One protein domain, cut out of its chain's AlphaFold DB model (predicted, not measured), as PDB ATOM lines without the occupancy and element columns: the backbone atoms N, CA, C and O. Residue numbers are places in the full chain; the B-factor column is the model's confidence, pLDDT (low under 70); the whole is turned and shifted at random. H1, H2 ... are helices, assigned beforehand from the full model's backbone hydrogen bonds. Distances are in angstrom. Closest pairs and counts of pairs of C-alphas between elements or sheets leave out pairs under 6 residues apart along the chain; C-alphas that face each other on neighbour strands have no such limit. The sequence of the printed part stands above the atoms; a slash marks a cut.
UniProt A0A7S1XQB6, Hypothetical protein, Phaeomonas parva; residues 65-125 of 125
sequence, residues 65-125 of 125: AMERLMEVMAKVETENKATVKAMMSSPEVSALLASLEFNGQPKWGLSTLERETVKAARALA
ATOM      1  N   ALA A  65      13.610 -47.534 -24.472       83.75
ATOM      2  CA  ALA A  65      12.736 -47.964 -25.557       83.75
ATOM      3  C   ALA A  65      11.920 -46.790 -26.120       83.75
ATOM      4  O   ALA A  65      11.703 -46.720 -27.331       83.75
ATOM      5  N   MET A  66      11.515 -45.844 -25.264       84.31
ATOM      6  CA  MET A  66      10.791 -44.646 -25.690       84.31
ATOM      7  C   MET A  66      11.678 -43.699 -26.504       84.31
ATOM      8  O   MET A  66      11.252 -43.226 -27.556       84.31
ATOM      9  N   GLU A  67      12.921 -43.463 -26.074       86.75
ATOM     10  CA  GLU A  67      13.886 -42.639 -26.820       86.75
ATOM     11  C   GLU A  67      14.095 -43.161 -28.247       86.75
ATOM     12  O   GLU A  67      14.019 -42.397 -29.212       86.75
ATOM     13  N   ARG A  68      14.255 -44.480 -28.395       87.06
ATOM     14  CA  ARG A  68      14.384 -45.130 -29.708       87.06
ATOM     15  C   ARG A  68      13.126 -44.975 -30.558       87.06
ATOM     16  O   ARG A  68      13.229 -44.693 -31.748       87.06
ATOM     17  N   LEU A  69      11.939 -45.137 -29.965       85.06
ATOM     18  CA  LEU A  69      10.676 -44.938 -30.680       85.06
ATOM     19  C   LEU A  69      10.547 -43.490 -31.180       85.06
ATOM     20  O   LEU A  69      10.144 -43.274 -32.321       85.06
ATOM     21  N   MET A  70      10.912 -42.503 -30.361       85.44
ATOM     22  CA  MET A  70      10.887 -41.093 -30.761       85.44
ATOM     23  C   MET A  70      11.858 -40.806 -31.908       85.44
ATOM     24  O   MET A  70      11.492 -40.098 -32.841       85.44
ATOM     25  N   GLU A  71      13.057 -41.391 -31.888       87.00
ATOM     26  CA  GLU A  71      14.013 -41.265 -32.993       87.00
ATOM     27  C   GLU A  71      13.443 -41.830 -34.305       87.00
ATOM     28  O   GLU A  71      13.558 -41.207 -35.363       87.00
ATOM     29  N   VAL A  72      12.785 -42.991 -34.243       85.50
ATOM     30  CA  VAL A  72      12.122 -43.596 -35.407       85.50
ATOM     31  C   VAL A  72      10.967 -42.721 -35.900       85.50
ATOM     32  O   VAL A  72      10.836 -42.500 -37.104       85.50
ATOM     33  N   MET A  73      10.151 -42.180 -34.994       83.50
ATOM     34  CA  MET A  73       9.033 -41.301 -35.351       83.50
ATOM     35  C   MET A  73       9.499 -39.973 -35.963       83.50
ATOM     36  O   MET A  73       8.883 -39.498 -36.912       83.50
ATOM     37  N   ALA A  74      10.621 -39.416 -35.502       85.50
ATOM     38  CA  ALA A  74      11.219 -38.229 -36.112       85.50
ATOM     39  C   ALA A  74      11.686 -38.493 -37.555       85.50
ATOM     40  O   ALA A  74      11.503 -37.653 -38.433       85.50
ATOM     41  N   LYS A  75      12.241 -39.683 -37.834       82.25
ATOM     42  CA  LYS A  75      12.601 -40.092 -39.206       82.25
ATOM     43  C   LYS A  75      11.354 -40.229 -40.086       82.25
ATOM     44  O   LYS A  75      11.333 -39.753 -41.219       82.25
ATOM     45  N   VAL A  76      10.285 -40.799 -39.534       81.62
ATOM     46  CA  VAL A  76       8.988 -40.989 -40.204       81.62
ATOM     47  C   VAL A  76       8.332 -39.681 -40.643       81.62
ATOM     48  O   VAL A  76       7.769 -39.646 -41.735       81.62
ATOM     49  N   GLU A  77       8.434 -38.599 -39.863       75.19
ATOM     50  CA  GLU A  77       7.893 -37.283 -40.252       75.19
ATOM     51  C   GLU A  77       8.518 -36.727 -41.539       75.19
ATOM     52  O   GLU A  77       7.882 -35.961 -42.262       75.19
ATOM     53  N   THR A  78       9.753 -37.128 -41.843       81.25
ATOM     54  CA  THR A  78      10.506 -36.634 -43.007       81.25
ATOM     55  C   THR A  78      10.400 -37.531 -44.239       81.25
ATOM     56  O   THR A  78      10.874 -37.164 -45.314       81.25
ATOM     57  N   GLU A  79       9.766 -38.695 -44.105       79.38
ATOM     58  CA  GLU A  79       9.787 -39.753 -45.106       79.38
ATOM     59  C   GLU A  79       8.435 -39.990 -45.803       79.38
ATOM     60  O   GLU A  79       7.366 -39.550 -45.378       79.38
ATOM     61  N   ASN A  80       8.473 -40.701 -46.934       81.44
ATOM     62  CA  ASN A  80       7.284 -40.993 -47.732       81.44
ATOM     63  C   ASN A  80       6.412 -42.071 -47.070       81.44
ATOM     64  O   ASN A  80       6.906 -43.036 -46.500       81.44
ATOM     65  N   LYS A  81       5.087 -42.008 -47.257       76.81
ATOM     66  CA  LYS A  81       4.127 -42.963 -46.654       76.81
ATOM     67  C   LYS A  81       4.482 -44.449 -46.854       76.81
ATOM     68  O   LYS A  81       4.209 -45.266 -45.980       76.81
ATOM     69  N   ALA A  82       5.068 -44.805 -47.998       77.69
ATOM     70  CA  ALA A  82       5.485 -46.176 -48.291       77.69
ATOM     71  C   ALA A  82       6.687 -46.624 -47.443       77.69
ATOM     72  O   ALA A  82       6.710 -47.761 -46.973       77.69
ATOM     73  N   THR A  83       7.656 -45.736 -47.215       78.06
ATOM     74  CA  THR A  83       8.832 -46.032 -46.392       78.06
ATOM     75  C   THR A  83       8.486 -45.987 -44.907       78.06
ATOM     76  O   THR A  83       8.923 -46.859 -44.164       78.06
ATOM     77  N   VAL A  84       7.578 -45.095 -44.493       81.62
ATOM     78  CA  VAL A  84       6.987 -45.083 -43.142       81.62
ATOM     79  C   VAL A  84       6.354 -46.425 -42.795       81.62
ATOM     80  O   VAL A  84       6.655 -46.994 -41.749       81.62
ATOM     81  N   LYS A  85       5.517 -46.969 -43.686       81.00
ATOM     82  CA  LYS A  85       4.889 -48.272 -43.455       81.00
ATOM     83  C   LYS A  85       5.929 -49.392 -43.372       81.00
ATOM     84  O   LYS A  85       5.834 -50.245 -42.502       81.00
ATOM     85  N   ALA A  86       6.955 -49.359 -44.224       83.31
ATOM     86  CA  ALA A  86       8.047 -50.330 -44.169       83.31
ATOM     87  C   ALA A  86       8.852 -50.245 -42.855       83.31
ATOM     88  O   ALA A  86       9.180 -51.279 -42.278       83.31
ATOM     89  N   MET A  87       9.122 -49.036 -42.354       80.88
ATOM     90  CA  MET A  87       9.806 -48.819 -41.075       80.88
ATOM     91  C   MET A  87       8.952 -49.263 -39.883       80.88
ATOM     92  O   MET A  87       9.465 -49.924 -38.983       80.88
ATOM     93  N   MET A  88       7.650 -48.967 -39.888       82.31
ATOM     94  CA  MET A  88       6.728 -49.359 -38.812       82.31
ATOM     95  C   MET A  88       6.448 -50.865 -38.786       82.31
ATOM     96  O   MET A  88       6.332 -51.448 -37.711       82.31
ATOM     97  N   SER A  89       6.417 -51.515 -39.953       85.44
ATOM     98  CA  SER A  89       6.326 -52.976 -40.066       85.44
ATOM     99  C   SER A  89       7.668 -53.692 -39.851       85.44
ATOM    100  O   SER A  89       7.726 -54.919 -39.963       85.44
ATOM    101  N   SER A  90       8.756 -52.966 -39.564       87.00
ATOM    102  CA  SER A  90      10.042 -53.597 -39.265       87.00
ATOM    103  C   SER A  90       9.965 -54.393 -37.951       87.00
ATOM    104  O   SER A  90       9.301 -53.972 -36.995       87.00
ATOM    105  N   PRO A  91      10.653 -55.547 -37.859       86.00
ATOM    106  CA  PRO A  91      10.613 -56.384 -36.662       86.00
ATOM    107  C   PRO A  91      11.140 -55.642 -35.425       86.00
ATOM    108  O   PRO A  91      10.635 -55.850 -34.325       86.00
ATOM    109  N   GLU A  92      12.087 -54.720 -35.604       85.25
ATOM    110  CA  GLU A  92      12.655 -53.908 -34.526       85.25
ATOM    111  C   GLU A  92      11.629 -52.946 -33.919       85.25
ATOM    112  O   GLU A  92      11.471 -52.906 -32.697       85.25
ATOM    113  N   VAL A  93      10.871 -52.221 -34.750       85.81
ATOM    114  CA  VAL A  93       9.822 -51.306 -34.271       85.81
ATOM    115  C   VAL A  93       8.665 -52.084 -33.652       85.81
ATOM    116  O   VAL A  93       8.146 -51.682 -32.611       85.81
ATOM    117  N   SER A  94       8.313 -53.244 -34.211       85.75
ATOM    118  CA  SER A  94       7.292 -54.115 -33.615       85.75
ATOM    119  C   SER A  94       7.697 -54.635 -32.227       85.75
ATOM    120  O   SER A  94       6.864 -54.682 -31.320       85.75
ATOM    121  N   ALA A  95       8.982 -54.948 -32.023       87.25
ATOM    122  CA  ALA A  95       9.521 -55.357 -30.729       87.25
ATOM    123  C   ALA A  95       9.566 -54.185 -29.735       87.25
ATOM    124  O   ALA A  95       9.221 -54.363 -28.565       87.25
ATOM    125  N   LEU A  96       9.919 -52.978 -30.194       87.31
ATOM    126  CA  LEU A  96       9.866 -51.759 -29.381       87.31
ATOM    127  C   LEU A  96       8.434 -51.446 -28.935       87.31
ATOM    128  O   LEU A  96       8.206 -51.225 -27.746       87.31
ATOM    129  N   LEU A  97       7.459 -51.511 -29.844       86.88
ATOM    130  CA  LEU A  97       6.044 -51.335 -29.512       86.88
ATOM    131  C   LEU A  97       5.563 -52.404 -28.524       86.88
ATOM    132  O   LEU A  97       4.943 -52.062 -27.522       86.88
ATOM    133  N   ALA A  98       5.922 -53.675 -28.725       87.06
ATOM    134  CA  ALA A  98       5.599 -54.744 -27.779       87.06
ATOM    135  C   ALA A  98       6.238 -54.525 -26.395       87.06
ATOM    136  O   ALA A  98       5.657 -54.900 -25.380       87.06
ATOM    137  N   SER A  99       7.414 -53.891 -26.333       85.69
ATOM    138  CA  SER A  99       8.078 -53.547 -25.071       85.69
ATOM    139  C   SER A  99       7.462 -52.337 -24.362       85.69
ATOM    140  O   SER A  99       7.571 -52.240 -23.142       85.69
ATOM    141  N   LEU A 100       6.805 -51.435 -25.097       87.19
ATOM    142  CA  LEU A 100       6.117 -50.248 -24.573       87.19
ATOM    143  C   LEU A 100       4.624 -50.493 -24.319       87.19
ATOM    144  O   LEU A 100       3.965 -49.682 -23.662       87.19
ATOM    145  N   GLU A 101       4.096 -51.619 -24.790       87.19
ATOM    146  CA  GLU A 101       2.729 -52.065 -24.565       87.19
ATOM    147  C   GLU A 101       2.664 -53.180 -23.511       87.19
ATOM    148  O   GLU A 101       3.533 -54.038 -23.385       87.19
ATOM    149  N   PHE A 102       1.589 -53.179 -22.734       84.44
ATOM    150  CA  PHE A 102       1.222 -54.255 -21.829       84.44
ATOM    151  C   PHE A 102      -0.276 -54.515 -22.003       84.44
ATOM    152  O   PHE A 102      -1.095 -53.623 -21.788       84.44
ATOM    153  N   ASN A 103      -0.643 -55.722 -22.442       82.62
ATOM    154  CA  ASN A 103      -2.028 -56.104 -22.768       82.62
ATOM    155  C   ASN A 103      -2.725 -55.175 -23.788       82.62
ATOM    156  O   ASN A 103      -3.906 -54.862 -23.642       82.62
ATOM    157  N   GLY A 104      -1.998 -54.704 -24.807       80.81
ATOM    158  CA  GLY A 104      -2.540 -53.802 -25.837       80.81
ATOM    159  C   GLY A 104      -2.795 -52.370 -25.352       80.81
ATOM    160  O   GLY A 104      -3.463 -51.594 -26.034       80.81
ATOM    161  N   GLN A 105      -2.283 -52.011 -24.174       83.19
ATOM    162  CA  GLN A 105      -2.304 -50.651 -23.642       83.19
ATOM    163  C   GLN A 105      -0.877 -50.141 -23.443       83.19
ATOM    164  O   GLN A 105       0.009 -50.938 -23.143       83.19
ATOM    165  N   PRO A 106      -0.628 -48.828 -23.565       87.31
ATOM    166  CA  PRO A 106       0.681 -48.275 -23.248       87.31
ATOM    167  C   PRO A 106       1.024 -48.507 -21.768       87.31
ATOM    168  O   PRO A 106       0.166 -48.357 -20.890       87.31
ATOM    169  N   LYS A 107       2.280 -48.873 -21.500       89.81
ATOM    170  CA  LYS A 107       2.789 -49.163 -20.155       89.81
ATOM    171  C   LYS A 107       2.667 -47.978 -19.200       89.81
ATOM    172  O   LYS A 107       2.597 -46.808 -19.587       89.81
ATOM    173  N   TRP A 108       2.640 -48.299 -17.909       79.81
ATOM    174  CA  TRP A 108       2.597 -47.301 -16.848       79.81
ATOM    175  C   TRP A 108       3.951 -46.588 -16.754       79.81
ATOM    176  O   TRP A 108       4.999 -47.202 -16.916       79.81
ATOM    177  N   GLY A 109       3.928 -45.280 -16.498       83.44
ATOM    178  CA  GLY A 109       5.134 -44.444 -16.472       83.44
ATOM    179  C   GLY A 109       5.354 -43.600 -17.728       83.44
ATOM    180  O   GLY A 109       6.103 -42.638 -17.658       83.44
ATOM    181  N   LEU A 110       4.635 -43.870 -18.825       84.69
ATOM    182  CA  LEU A 110       4.599 -42.966 -19.978       84.69
ATOM    183  C   LEU A 110       3.742 -41.732 -19.671       84.69
ATOM    184  O   LEU A 110       2.627 -41.861 -19.133       84.69
ATOM    185  N   SER A 111       4.237 -40.562 -20.056       86.88
ATOM    186  CA  SER A 111       3.507 -39.295 -20.100       86.88
ATOM    187  C   SER A 111       2.392 -39.323 -21.152       86.88
ATOM    188  O   SER A 111       2.336 -40.202 -22.012       86.88
ATOM    189  N   THR A 112       1.468 -38.361 -21.096       87.69
ATOM    190  CA  THR A 112       0.339 -38.291 -22.039       87.69
ATOM    191  C   THR A 112       0.808 -38.226 -23.492       87.69
ATOM    192  O   THR A 112       0.291 -38.968 -24.320       87.69
ATOM    193  N   LEU A 113       1.826 -37.406 -23.772       87.69
ATOM    194  CA  LEU A 113       2.394 -37.251 -25.112       87.69
ATOM    195  C   LEU A 113       3.009 -38.560 -25.608       87.69
ATOM    196  O   LEU A 113       2.694 -39.018 -26.699       87.69
ATOM    197  N   GLU A 114       3.815 -39.224 -24.780       86.88
ATOM    198  CA  GLU A 114       4.457 -40.488 -25.158       86.88
ATOM    199  C   GLU A 114       3.428 -41.590 -25.449       86.88
ATOM    200  O   GLU A 114       3.577 -42.360 -26.398       86.88
ATOM    201  N   ARG A 115       2.331 -41.639 -24.683       89.00
ATOM    202  CA  ARG A 115       1.224 -42.576 -24.939       89.00
ATOM    203  C   ARG A 115       0.532 -42.306 -26.269       89.00
ATOM    204  O   ARG A 115       0.103 -43.254 -26.924       89.00
ATOM    205  N   GLU A 116       0.366 -41.042 -26.637       88.62
ATOM    206  CA  GLU A 116      -0.196 -40.668 -27.934       88.62
ATOM    207  C   GLU A 116       0.740 -41.077 -29.068       88.62
ATOM    208  O   GLU A 116       0.273 -41.682 -30.031       88.62
ATOM    209  N   THR A 117       2.048 -40.878 -28.908       86.94
ATOM    210  CA  THR A 117       3.056 -41.322 -29.879       86.94
ATOM    211  C   THR A 117       3.025 -42.837 -30.084       86.94
ATOM    212  O   THR A 117       3.007 -43.293 -31.224       86.94
ATOM    213  N   VAL A 118       2.943 -43.632 -29.009       87.75
ATOM    214  CA  VAL A 118       2.829 -45.102 -29.105       87.75
ATOM    215  C   VAL A 118       1.552 -45.512 -29.843       87.75
ATOM    216  O   VAL A 118       1.589 -46.365 -30.729       87.75
ATOM    217  N   LYS A 119       0.415 -44.876 -29.533       88.44
ATOM    218  CA  LYS A 119      -0.855 -45.142 -30.230       88.44
ATOM    219  C   LYS A 119      -0.794 -44.758 -31.708       88.44
ATOM    220  O   LYS A 119      -1.306 -45.498 -32.543       88.44
ATOM    221  N   ALA A 120      -0.182 -43.620 -32.025       86.62
ATOM    222  CA  ALA A 120      -0.009 -43.154 -33.394       86.62
ATOM    223  C   ALA A 120       0.892 -44.107 -34.188       86.62
ATOM    224  O   ALA A 120       0.508 -44.541 -35.270       86.62
ATOM    225  N   ALA A 121       2.031 -44.510 -33.620       85.56
ATOM    226  CA  ALA A 121       2.924 -45.500 -34.215       85.56
ATOM    227  C   ALA A 121       2.201 -46.835 -34.460       85.56
ATOM    228  O   ALA A 121       2.307 -47.407 -35.542       85.56
ATOM    229  N   ARG A 122       1.375 -47.292 -33.507       85.06
ATOM    230  CA  ARG A 122       0.589 -48.523 -33.666       85.06
ATOM    231  C   ARG A 122      -0.503 -48.426 -34.733       85.06
ATOM    232  O   ARG A 122      -0.843 -49.437 -35.330       85.06
ATOM    233  N   ALA A 123      -1.049 -47.239 -34.978       85.12
ATOM    234  CA  ALA A 123      -2.000 -47.018 -36.065       85.12
ATOM    235  C   ALA A 123      -1.329 -47.001 -37.453       85.12
ATOM    236  O   ALA A 123      -2.013 -47.174 -38.461       85.12
ATOM    237  N   LEU A 124      -0.014 -46.757 -37.503       80.62
ATOM    238  CA  LEU A 124       0.784 -46.719 -38.731       80.62
ATOM    239  C   LEU A 124       1.437 -48.067 -39.082       80.62
ATOM    240  O   LEU A 124       1.793 -48.264 -40.247       80.62
ATOM    241  N   ALA A 125       1.603 -48.952 -38.094       73.00
ATOM    242  CA  ALA A 125       2.125 -50.313 -38.240       73.00
ATOM    243  C   ALA A 125       1.092 -51.275 -38.846       73.00
ATOM    244  O   ALA A 125       1.485 -52.041 -39.757       73.00
TER     245      ALA A 125
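What this domain is: This is residues 65 to 125 of the 125 residues of the protein "Hypothetical protein" of Phaeomonas parva (UniProt A0A7S1XQB6). Three helices, H1, H3 and H4, stand with their centres in a triangle, splayed rather than side by side throughout, and the short helix H2 caps one end of them. The long link of residues 101 to 111 closes the opposite end, and the longest axis runs from the H2 end to this link. The printed part has 61 residues with four named helices, in the order H1, H2, H3, H4, and no named strand; the class is all helix. It is compact, with a radius of gyration of the C-alphas of 10.8 A, and its outline is elongated, with spans of 32 by 20 by 17 A.

Where its parts are: H1 is residues 65 to 77, 18.8 A from first to last C-alpha, and begins with C-alpha 65 at (12.736, -47.964, -25.557). H2, residues 81 to 88, is 10.4 A long. H3, residues 91 to 100, is 14.3 A long and begins with C-alpha 91 at (10.613, -56.384, -36.662). H4, residues 112 to 124, is 18.7 A long and ends with C-alpha 124 at (0.784, -46.719, -38.731).

How they stand to each other: H1 and H4 are the hub, touching three other helices each. They only just touch each other, with 3 pairs of C-alphas within 8 A, the closest those of Met 73 and Ala 121 at 7.5 A; they run the same way at a steep tilt of 59 degrees. H1 touches H3 with residues 65 to 69 alone, opposite ways at a steep tilt of 53 degrees; their closest C-alphas, those of Ala 65 and Leu 96, are 6.1 A apart. H1 and H2 form a helical hairpin, opposite ways at a shallow tilt of 11 degrees; they only just touch, with 3 pairs of C-alphas within 8 A and with residue 76 alone of H1, the closest being Val 76 and Val 84 at 5.4 A between C-alphas. H3 and H4 form a second helical hairpin, opposite ways at a shallow tilt of 34.6 degrees, only just short of steep; they only just touch, with 3 pairs of C-alphas within 8 A, the closest those of Leu 97 and Val 118 at 7.0 A. H4 touches H2 with residues 121 to 124 alone, the closest C-alphas being those of Lys 85 and Leu 124 at 6.4 A. H2 and H3 are close but not clearly touching, the C-alphas of Met 88 and Ser 94, their closest, being 7.1 A apart. In H1, H2, H3 and H4 every O i to N i+4 pair is within hydrogen-bond range.

The domain as a whole: The two C-alphas farthest apart, those of Asn 80 and Trp 108, are 31.9 A apart. The printed part has no cut and ends at residue 125, the chain's last residue. The links H1 to H2 and H2 to H3 are tight; that from H3 to H4, 11 residues, is long, and in it residues 101 to 102 pair antiparallel with residues 105 to 106. The mean pLDDT of the printed part is 84.3, and no printed residue is under 70.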